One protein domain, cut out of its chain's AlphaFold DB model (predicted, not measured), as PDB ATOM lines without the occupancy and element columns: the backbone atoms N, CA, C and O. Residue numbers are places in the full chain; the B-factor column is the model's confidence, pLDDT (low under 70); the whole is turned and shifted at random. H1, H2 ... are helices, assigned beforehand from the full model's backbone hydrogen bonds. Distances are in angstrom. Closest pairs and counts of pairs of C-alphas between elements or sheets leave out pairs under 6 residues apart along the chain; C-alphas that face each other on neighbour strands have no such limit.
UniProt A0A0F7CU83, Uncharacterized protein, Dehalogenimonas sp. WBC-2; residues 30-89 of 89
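This is residues 30 to 89 of the 89 residues of an uncharacterized protein of Dehalogenimonas sp. WBC-2 (UniProt A0A0F7CU83). Three short helices set crosswise, their centres at the corners of a triangle, make a small knot in which each one touches the other two; from the last of them a long tail with no named element loops out and folds back. Residues 74 to 79 of that tail stick out from the rest. The printed part has 60 residues, with three named helices, H1, H2 and H3 in that order along the chain, and no named strand. The class is all helix, though under half of the residues, 27 of 60, are in named elements. The whole is compact, with a radius of gyration of the C-alphas of 11.0 A and spans of 30 by 22 by 20 A.

Begin just after Asn 30, the first printed residue, and find C-alpha 31 at (177.844, 128.695, 225.326). From there H1, residues 31 to 38, runs 11.3 A from first to last C-alpha. A short link of 7 residues brings you to H2, residues 46 to 54, which begins with C-alpha 46 at (167.236, 123.414, 218.195) and is 12.1 A long. A second short link of 7 residues leads to H3, residues 62 to 71, the longest helix, which covers 14.3 A and ends with C-alpha 71 at (177.388, 134.556, 215.374). After it, residues 72 to 89 hold no named element.

Look first at Pro 31, where H1 begins. H1 touches H2 there: the closest C-alphas, those of Pro 31 and Val 53, are 6.2 A apart, and the two helices are about perpendicular, at 90 degrees. The same Pro 31 is in the closest pair of H1 and H3, which touch, with the C-alphas of Pro 31 and Val 65 at 6.0 A. The lines of H1 and H3 are about perpendicular, at 77 degrees. Now go to Lys 50: H2 and H3 touch, their closest C-alphas being those of Lys 50 and Val 65, 6.6 A apart. At 70.4 degrees these two are only just about perpendicular. In the backbones of H1, H2 and H3, every O i to N i+4 pair is within hydrogen-bond range.

The two C-alphas farthest apart are those of Asp 59 and Ala 89, the chain's last residue, at 32.4 A. The printed part has no cut, and neither link between helices is long. Residues 74 to 79 stand free, while the C-alphas of the unnamed stretch 72 to 89 lie 6 to 17 A from the mean of all C-alphas. In the B-factor column you will find a mean pLDDT of 71.0 for the printed part; residues 71 to 89 are under 70, so read the model there as low in confidence.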
ATOM      1  N   ASN A  30     179.982 131.274 228.854       83.94
ATOM      2  CA  ASN A  30     179.764 131.307 227.413       83.94
ATOM      3  C   ASN A  30     179.293 129.945 226.882       83.94
ATOM      4  O   ASN A  30     179.856 128.907 227.240       83.94
ATOM      5  N   PRO A  31     178.330 129.930 225.946       85.12
ATOM      6  CA  PRO A  31     177.844 128.695 225.326       85.12
ATOM      7  C   PRO A  31     178.921 127.996 224.480       85.12
ATOM      8  O   PRO A  31     178.921 126.769 224.376       85.12
ATOM      9  N   ARG A  32     179.884 128.747 223.922       83.75
ATOM     10  CA  ARG A  32     181.019 128.190 223.163       83.75
ATOM     11  C   ARG A  32     181.894 127.272 224.015       83.75
ATOM     12  O   ARG A  32     182.306 126.223 223.531       83.75
ATOM     13  N   ASP A  33     182.113 127.619 225.281       85.38
ATOM     14  CA  ASP A  33     182.930 126.818 226.197       85.38
ATOM     15  C   ASP A  33     182.262 125.468 226.499       85.38
ATOM     16  O   ASP A  33     182.926 124.434 226.590       85.38
ATOM     17  N   VAL A  34     180.925 125.462 226.575       87.56
ATOM     18  CA  VAL A  34     180.138 124.233 226.724       87.56
ATOM     19  C   VAL A  34     180.289 123.350 225.490       87.56
ATOM     20  O   VAL A  34     180.582 122.167 225.628       87.56
ATOM     21  N   VAL A  35     180.127 123.903 224.285       84.56
ATOM     22  CA  VAL A  35     180.273 123.132 223.036       84.56
ATOM     23  C   VAL A  35     181.695 122.587 222.896       84.56
ATOM     24  O   VAL A  35     181.862 121.412 222.574       84.56
ATOM     25  N   ALA A  36     182.710 123.395 223.211       85.69
ATOM     26  CA  ALA A  36     184.111 122.989 223.166       85.69
ATOM     27  C   ALA A  36     184.415 121.816 224.114       85.69
ATOM     28  O   ALA A  36     185.162 120.914 223.737       85.69
ATOM     29  N   LEU A  37     183.794 121.765 225.302       86.06
ATOM     30  CA  LEU A  37     183.937 120.631 226.226       86.06
ATOM     31  C   LEU A  37     183.465 119.305 225.604       86.06
ATOM     32  O   LEU A  37     184.076 118.265 225.843       86.06
ATOM     33  N   PHE A  38     182.380 119.334 224.828       84.12
ATOM     34  CA  PHE A  38     181.835 118.147 224.158       84.12
ATOM     35  C   PHE A  38     182.428 117.917 222.761       84.12
ATOM     36  O   PHE A  38     182.139 116.899 222.134       84.12
ATOM     37  N   GLY A  39     183.242 118.847 222.257       82.75
ATOM     38  CA  GLY A  39     183.770 118.863 220.893       82.75
ATOM     39  C   GLY A  39     182.720 119.218 219.833       82.75
ATOM     40  O   GLY A  39     183.030 119.950 218.905       82.75
ATOM     41  N   ALA A  40     181.486 118.733 219.968       80.19
ATOM     42  CA  ALA A  40     180.323 119.127 219.176       80.19
ATOM     43  C   ALA A  40     179.028 118.782 219.933       80.19
ATOM     44  O   ALA A  40     179.005 117.868 220.759       80.19
ATOM     45  N   ILE A  41     177.929 119.477 219.628       79.88
ATOM     46  CA  ILE A  41     176.592 119.162 220.152       79.88
ATOM     47  C   ILE A  41     175.640 118.957 218.974       79.88
ATOM     48  O   ILE A  41     175.562 119.789 218.075       79.88
ATOM     49  N   GLN A  42     174.917 117.836 218.977       79.06
ATOM     50  CA  GLN A  42     173.978 117.477 217.917       79.06
ATOM     51  C   GLN A  42     172.776 118.428 217.887       79.06
ATOM     52  O   GLN A  42     171.997 118.445 218.836       79.06
ATOM     53  N   CYS A  43     172.641 119.157 216.772       76.50
ATOM     54  CA  CYS A  43     171.570 120.083 216.372       76.50
ATOM     55  C   CYS A  43     170.351 119.532 215.617       76.50
ATOM     56  O   CYS A  43     169.826 120.236 214.759       76.50
ATOM     57  N   GLN A  44     169.857 118.329 215.901       75.75
ATOM     58  CA  GLN A  44     168.643 117.850 215.209       75.75
ATOM     59  C   GLN A  44     167.347 118.494 215.739       75.75
ATOM     60  O   GLN A  44     166.394 118.649 214.983       75.75
ATOM     61  N   ASP A  45     167.336 118.921 217.006       81.19
ATOM     62  CA  ASP A  45     166.288 119.750 217.610       81.19
ATOM     63  C   ASP A  45     166.944 120.957 218.290       81.19
ATOM     64  O   ASP A  45     167.676 120.822 219.278       81.19
ATOM     65  N   PHE A  46     166.677 122.141 217.736       79.19
ATOM     66  CA  PHE A  46     167.236 123.414 218.195       79.19
ATOM     67  C   PHE A  46     166.824 123.786 219.598       79.19
ATOM     68  O   PHE A  46     167.655 124.231 220.391       79.19
ATOM     69  N   THR A  47     165.571 123.529 219.940       84.00
ATOM     70  CA  THR A  47     165.071 123.814 221.274       84.00
ATOM     71  C   THR A  47     165.796 122.924 222.275       84.00
ATOM     72  O   THR A  47     166.351 123.420 223.256       84.00
ATOM     73  N   ALA A  48     165.894 121.622 221.992       82.69
ATOM     74  CA  ALA A  48     166.574 120.675 222.871       82.69
ATOM     75  C   ALA A  48     168.070 120.991 223.051       82.69
ATOM     76  O   ALA A  48     168.582 120.944 224.173       82.69
ATOM     77  N   ALA A  49     168.776 121.358 221.977       85.19
ATOM     78  CA  ALA A  49     170.181 121.746 222.073       85.19
ATOM     79  C   ALA A  49     170.374 123.047 222.859       85.19
ATOM     80  O   ALA A  49     171.280 123.116 223.694       85.19
ATOM     81  N   LYS A  50     169.495 124.039 222.664       86.06
ATOM     82  CA  LYS A  50     169.511 125.296 223.424       86.06
ATOM     83  C   LYS A  50     169.374 125.037 224.925       86.06
ATOM     84  O   LYS A  50     170.194 125.513 225.709       86.06
ATOM     85  N   TRP A  51     168.406 124.205 225.318       89.31
ATOM     86  CA  TRP A  51     168.225 123.781 226.710       89.31
ATOM     87  C   TRP A  51     169.442 123.038 227.256       89.31
ATOM     88  O   TRP A  51     169.900 123.324 228.362       89.31
ATOM     89  N   GLY A  52     170.000 122.107 226.479       90.00
ATOM     90  CA  GLY A  52     171.182 121.351 226.883       90.00
ATOM     91  C   GLY A  52     172.402 122.239 227.138       90.00
ATOM     92  O   GLY A  52     173.142 121.998 228.093       90.00
ATOM     93  N   VAL A  53     172.619 123.258 226.311       88.88
ATOM     94  CA  VAL A  53     173.713 124.217 226.502       88.88
ATOM     95  C   VAL A  53     173.437 125.109 227.711       88.88
ATOM     96  O   VAL A  53     174.283 125.197 228.598       88.88
ATOM     97  N   GLY A  54     172.233 125.683 227.803       90.81
ATOM     98  CA  GLY A  54     171.852 126.577 228.897       90.81
ATOM     99  C   GLY A  54     171.919 125.921 230.280       90.81
ATOM    100  O   GLY A  54     172.434 126.522 231.215       90.81
ATOM    101  N   LEU A  55     171.505 124.654 230.406       92.75
ATOM    102  CA  LEU A  55     171.562 123.906 231.672       92.75
ATOM    103  C   LEU A  55     172.994 123.723 232.205       92.75
ATOM    104  O   LEU A  55     173.197 123.490 233.393       92.75
ATOM    105  N   ARG A  56     173.993 123.806 231.323       93.44
ATOM    106  CA  ARG A  56     175.416 123.639 231.650       93.44
ATOM    107  C   ARG A  56     176.147 124.969 231.770       93.44
ATOM    108  O   ARG A  56     177.372 124.973 231.891       93.44
ATOM    109  N   MET A  57     175.425 126.080 231.736       92.62
ATOM    110  CA  MET A  57     175.959 127.426 231.886       92.62
ATOM    111  C   MET A  57     175.510 128.041 233.207       92.62
ATOM    112  O   MET A  57     174.482 127.685 233.780       92.62
ATOM    113  N   LYS A  58     176.288 129.008 233.671       90.75
ATOM    114  CA  LYS A  58     175.922 129.888 234.767       90.75
ATOM    115  C   LYS A  58     175.115 131.066 234.220       90.75
ATOM    116  O   LYS A  58     175.523 131.666 233.230       90.75
ATOM    117  N   ASP A  59     173.995 131.383 234.870       86.44
ATOM    118  CA  ASP A  59     173.129 132.529 234.546       86.44
ATOM    119  C   ASP A  59     172.712 132.589 233.061       86.44
ATOM    120  O   ASP A  59     172.634 133.651 232.443       86.44
ATOM    121  N   ALA A  60     172.460 131.416 232.470       87.50
ATOM    122  CA  ALA A  60     172.136 131.285 231.057       87.50
ATOM    123  C   ALA A  60     170.820 131.990 230.711       87.50
ATOM    124  O   ALA A  60     169.800 131.786 231.370       87.50
ATOM    125  N   THR A  61     170.821 132.749 229.618       86.75
ATOM    126  CA  THR A  61     169.594 133.307 229.035       86.75
ATOM    127  C   THR A  61     169.402 132.791 227.621       86.75
ATOM    128  O   THR A  61     170.367 132.468 226.922       86.75
ATOM    129  N   GLU A  62     168.155 132.762 227.163       84.31
ATOM    130  CA  GLU A  62     167.848 132.339 225.799       84.31
ATOM    131  C   GLU A  62     168.609 133.182 224.764       84.31
ATOM    132  O   GLU A  62     169.293 132.641 223.896       84.31
ATOM    133  N   ASN A  63     168.625 134.503 224.969       83.94
ATOM    134  CA  ASN A  63     169.326 135.459 224.115       83.94
ATOM    135  C   ASN A  63     170.834 135.191 224.027       83.94
ATOM    136  O   ASN A  63     171.408 135.309 222.948       83.94
ATOM    137  N   THR A  64     171.491 134.831 225.137       80.75
ATOM    138  CA  THR A  64     172.940 134.543 225.125       80.75
ATOM    139  C   THR A  64     173.281 133.316 224.289       80.75
ATOM    140  O   THR A  64     174.304 133.296 223.605       80.75
ATOM    141  N   VAL A  65     172.415 132.303 224.316       79.88
ATOM    142  CA  VAL A  65     172.616 131.076 223.547       79.88
ATOM    143  C   VAL A  65     172.288 131.325 222.068       79.88
ATOM    144  O   VAL A  65     173.073 130.949 221.201       79.88
ATOM    145  N   ASP A  66     171.206 132.051 221.776       81.38
ATOM    146  CA  ASP A  66     170.803 132.412 220.409       81.38
ATOM    147  C   ASP A  66     171.799 133.331 219.702       81.38
ATOM    148  O   ASP A  66     172.102 133.134 218.524       81.38
ATOM    149  N   ALA A  67     172.351 134.317 220.410       76.62
ATOM    150  CA  ALA A  67     173.386 135.189 219.864       76.62
ATOM    151  C   ALA A  67     174.621 134.381 219.441       76.62
ATOM    152  O   ALA A  67     175.129 134.565 218.337       76.62
ATOM    153  N   ALA A  68     175.059 133.428 220.266       72.81
ATOM    154  CA  ALA A  68     176.199 132.579 219.938       72.81
ATOM    155  C   ALA A  68     175.921 131.636 218.757       72.81
ATOM    156  O   ALA A  68     176.827 131.386 217.956       72.81
ATOM    157  N   PHE A  69     174.684 131.150 218.627       70.19
ATOM    158  CA  PHE A  69     174.248 130.378 217.463       70.19
ATOM    159  C   PHE A  69     174.294 131.205 216.175       70.19
ATOM    160  O   PHE A  69     174.838 130.748 215.172       70.19
ATOM    161  N   ASN A  70     173.781 132.434 216.215       70.50
ATOM    162  CA  ASN A  70     173.747 133.321 215.052       70.50
ATOM    163  C   ASN A  70     175.139 133.846 214.667       70.50
ATOM    164  O   ASN A  70     175.442 133.985 213.484       70.50
ATOM    165  N   GLU A  71     176.015 134.113 215.640       64.50
ATOM    166  CA  GLU A  71     177.388 134.556 215.374       64.50
ATOM    167  C   GLU A  71     178.239 133.480 214.691       64.50
ATOM    168  O   GLU A  71     179.012 133.800 213.788       64.50
ATOM    169  N   GLY A  72     178.088 132.208 215.077       55.97
ATOM    170  CA  GLY A  72     178.842 131.105 214.471       55.97
ATOM    171  C   GLY A  72     178.497 130.837 213.000       55.97
ATOM    172  O   GLY A  72     179.257 130.161 212.316       55.97
ATOM    173  N   GLY A  73     177.385 131.386 212.495       50.78
ATOM    174  CA  GLY A  73     177.007 131.320 211.080       50.78
ATOM    175  C   GLY A  73     177.711 132.344 210.177       50.78
ATOM    176  O   GLY A  73     177.687 132.188 208.958       50.78
ATOM    177  N   ASN A  74     178.348 133.377 210.745       43.94
ATOM    178  CA  ASN A  74     178.867 134.527 209.989       43.94
ATOM    179  C   ASN A  74     180.398 134.543 209.823       43.94
ATOM    180  O   ASN A  74     180.930 135.405 209.119       43.94
ATOM    181  N   THR A  75     181.126 133.613 210.447       44.97
ATOM    182  CA  THR A  75     182.587 133.504 210.313       44.97
ATOM    183  C   THR A  75     182.957 132.824 208.993       44.97
ATOM    184  O   THR A  75     182.618 131.664 208.771       44.97
ATOM    185  N   LYS A  76     183.648 133.554 208.103       41.47
ATOM    186  CA  LYS A  76     184.057 133.085 206.762       41.47
ATOM    187  C   LYS A  76     185.296 132.180 206.763       41.47
ATOM    188  O   LYS A  76     185.574 131.555 205.743       41.47
ATOM    189  N   ASP A  77     186.011 132.106 207.880       38.59
ATOM    190  CA  ASP A  77     187.272 131.381 207.988       38.59
ATOM    191  C   ASP A  77     187.055 129.977 208.579       38.59
ATOM    192  O   ASP A  77     186.614 129.846 209.724       38.59
ATOM    193  N   PRO A  78     187.377 128.899 207.837       44.62
ATOM    194  CA  PRO A  78     187.134 127.521 208.272       44.62
ATOM    195  C   PRO A  78     187.992 127.086 209.475       44.62
ATOM    196  O   PRO A  78     187.728 126.037 210.058       44.62
ATOM    197  N   CYS A  79     189.007 127.873 209.844       38.19
ATOM    198  CA  CYS A  79     189.958 127.581 210.920       38.19
ATOM    199  C   CYS A  79     189.635 128.308 212.241       38.19
ATOM    200  O   CYS A  79     190.087 127.858 213.290       38.19
ATOM    201  N   ASP A  80     188.825 129.377 212.194       40.94
ATOM    202  CA  ASP A  80     188.427 130.203 213.350       40.94
ATOM    203  C   ASP A  80     186.975 129.963 213.791       40.94
ATOM    204  O   ASP A  80     186.460 130.637 214.683       40.94
ATOM    205  N   ALA A  81     186.303 128.984 213.183       44.81
ATOM    206  CA  ALA A  81     185.015 128.482 213.632       44.81
ATOM    207  C   ALA A  81     185.252 127.258 214.531       44.81
ATOM    208  O   ALA A  81     185.232 126.129 214.030       44.81
ATOM    209  N   PRO A  82     185.500 127.411 215.847       43.88
ATOM    210  CA  PRO A  82     185.541 126.265 216.729       43.88
ATOM    211  C   PRO A  82     184.125 125.673 216.774       43.88
ATOM    212  O   PRO A  82     183.246 126.127 217.498       43.88
ATOM    213  N   TYR A  83     183.908 124.640 215.967       42.88
ATOM    214  CA  TYR A  83     182.965 123.559 216.238       42.88
ATOM    215  C   TYR A  83     181.467 123.897 216.310       42.88
ATOM    216  O   TYR A  83     180.708 123.137 216.917       42.88
ATOM    217  N   LEU A  84     180.981 124.932 215.612       43.25
ATOM    218  CA  LEU A  84     179.551 125.001 215.272       43.25
ATOM    219  C   LEU A  84     179.235 124.007 214.142       43.25
ATOM    220  O   LEU A  84     178.922 124.343 213.003       43.25
ATOM    221  N   ALA A  85     179.354 122.726 214.481       44.00
ATOM    222  CA  ALA A  85     178.877 121.606 213.699       44.00
ATOM    223  C   ALA A  85     177.344 121.585 213.734       44.00
ATOM    224  O   ALA A  85     176.722 120.786 214.423       44.00
ATOM    225  N   PHE A  86     176.739 122.473 212.957       45.59
ATOM    226  CA  PHE A  86     175.362 122.357 212.497       45.59
ATOM    227  C   PHE A  86     175.366 122.144 210.990       45.59
ATOM    228  O   PHE A  86     174.755 122.871 210.214       45.59
ATOM    229  N   ARG A  87     176.089 121.113 210.547       35.69
ATOM    230  CA  ARG A  87     175.819 120.528 209.237       35.69
ATOM    231  C   ARG A  87     174.582 119.654 209.394       35.69
ATOM    232  O   ARG A  87     174.692 118.465 209.670       35.69
ATOM    233  N   ILE A  88     173.418 120.283 209.277       31.16
ATOM    234  CA  ILE A  88     172.189 119.582 208.921       31.16
ATOM    235  C   ILE A  88     172.434 119.069 207.496       31.16
ATOM    236  O   ILE A  88     172.601 119.864 206.571       31.16
ATOM    237  N   ALA A  89     172.614 117.756 207.367       34.00
ATOM    238  CA  ALA A  89     172.291 117.068 206.125       34.00
ATOM    239  C   ALA A  89     170.768 116.943 206.040       34.00
ATOM    240  O   ALA A  89     170.155 116.739 207.116       34.00
TER     241      ALA A  89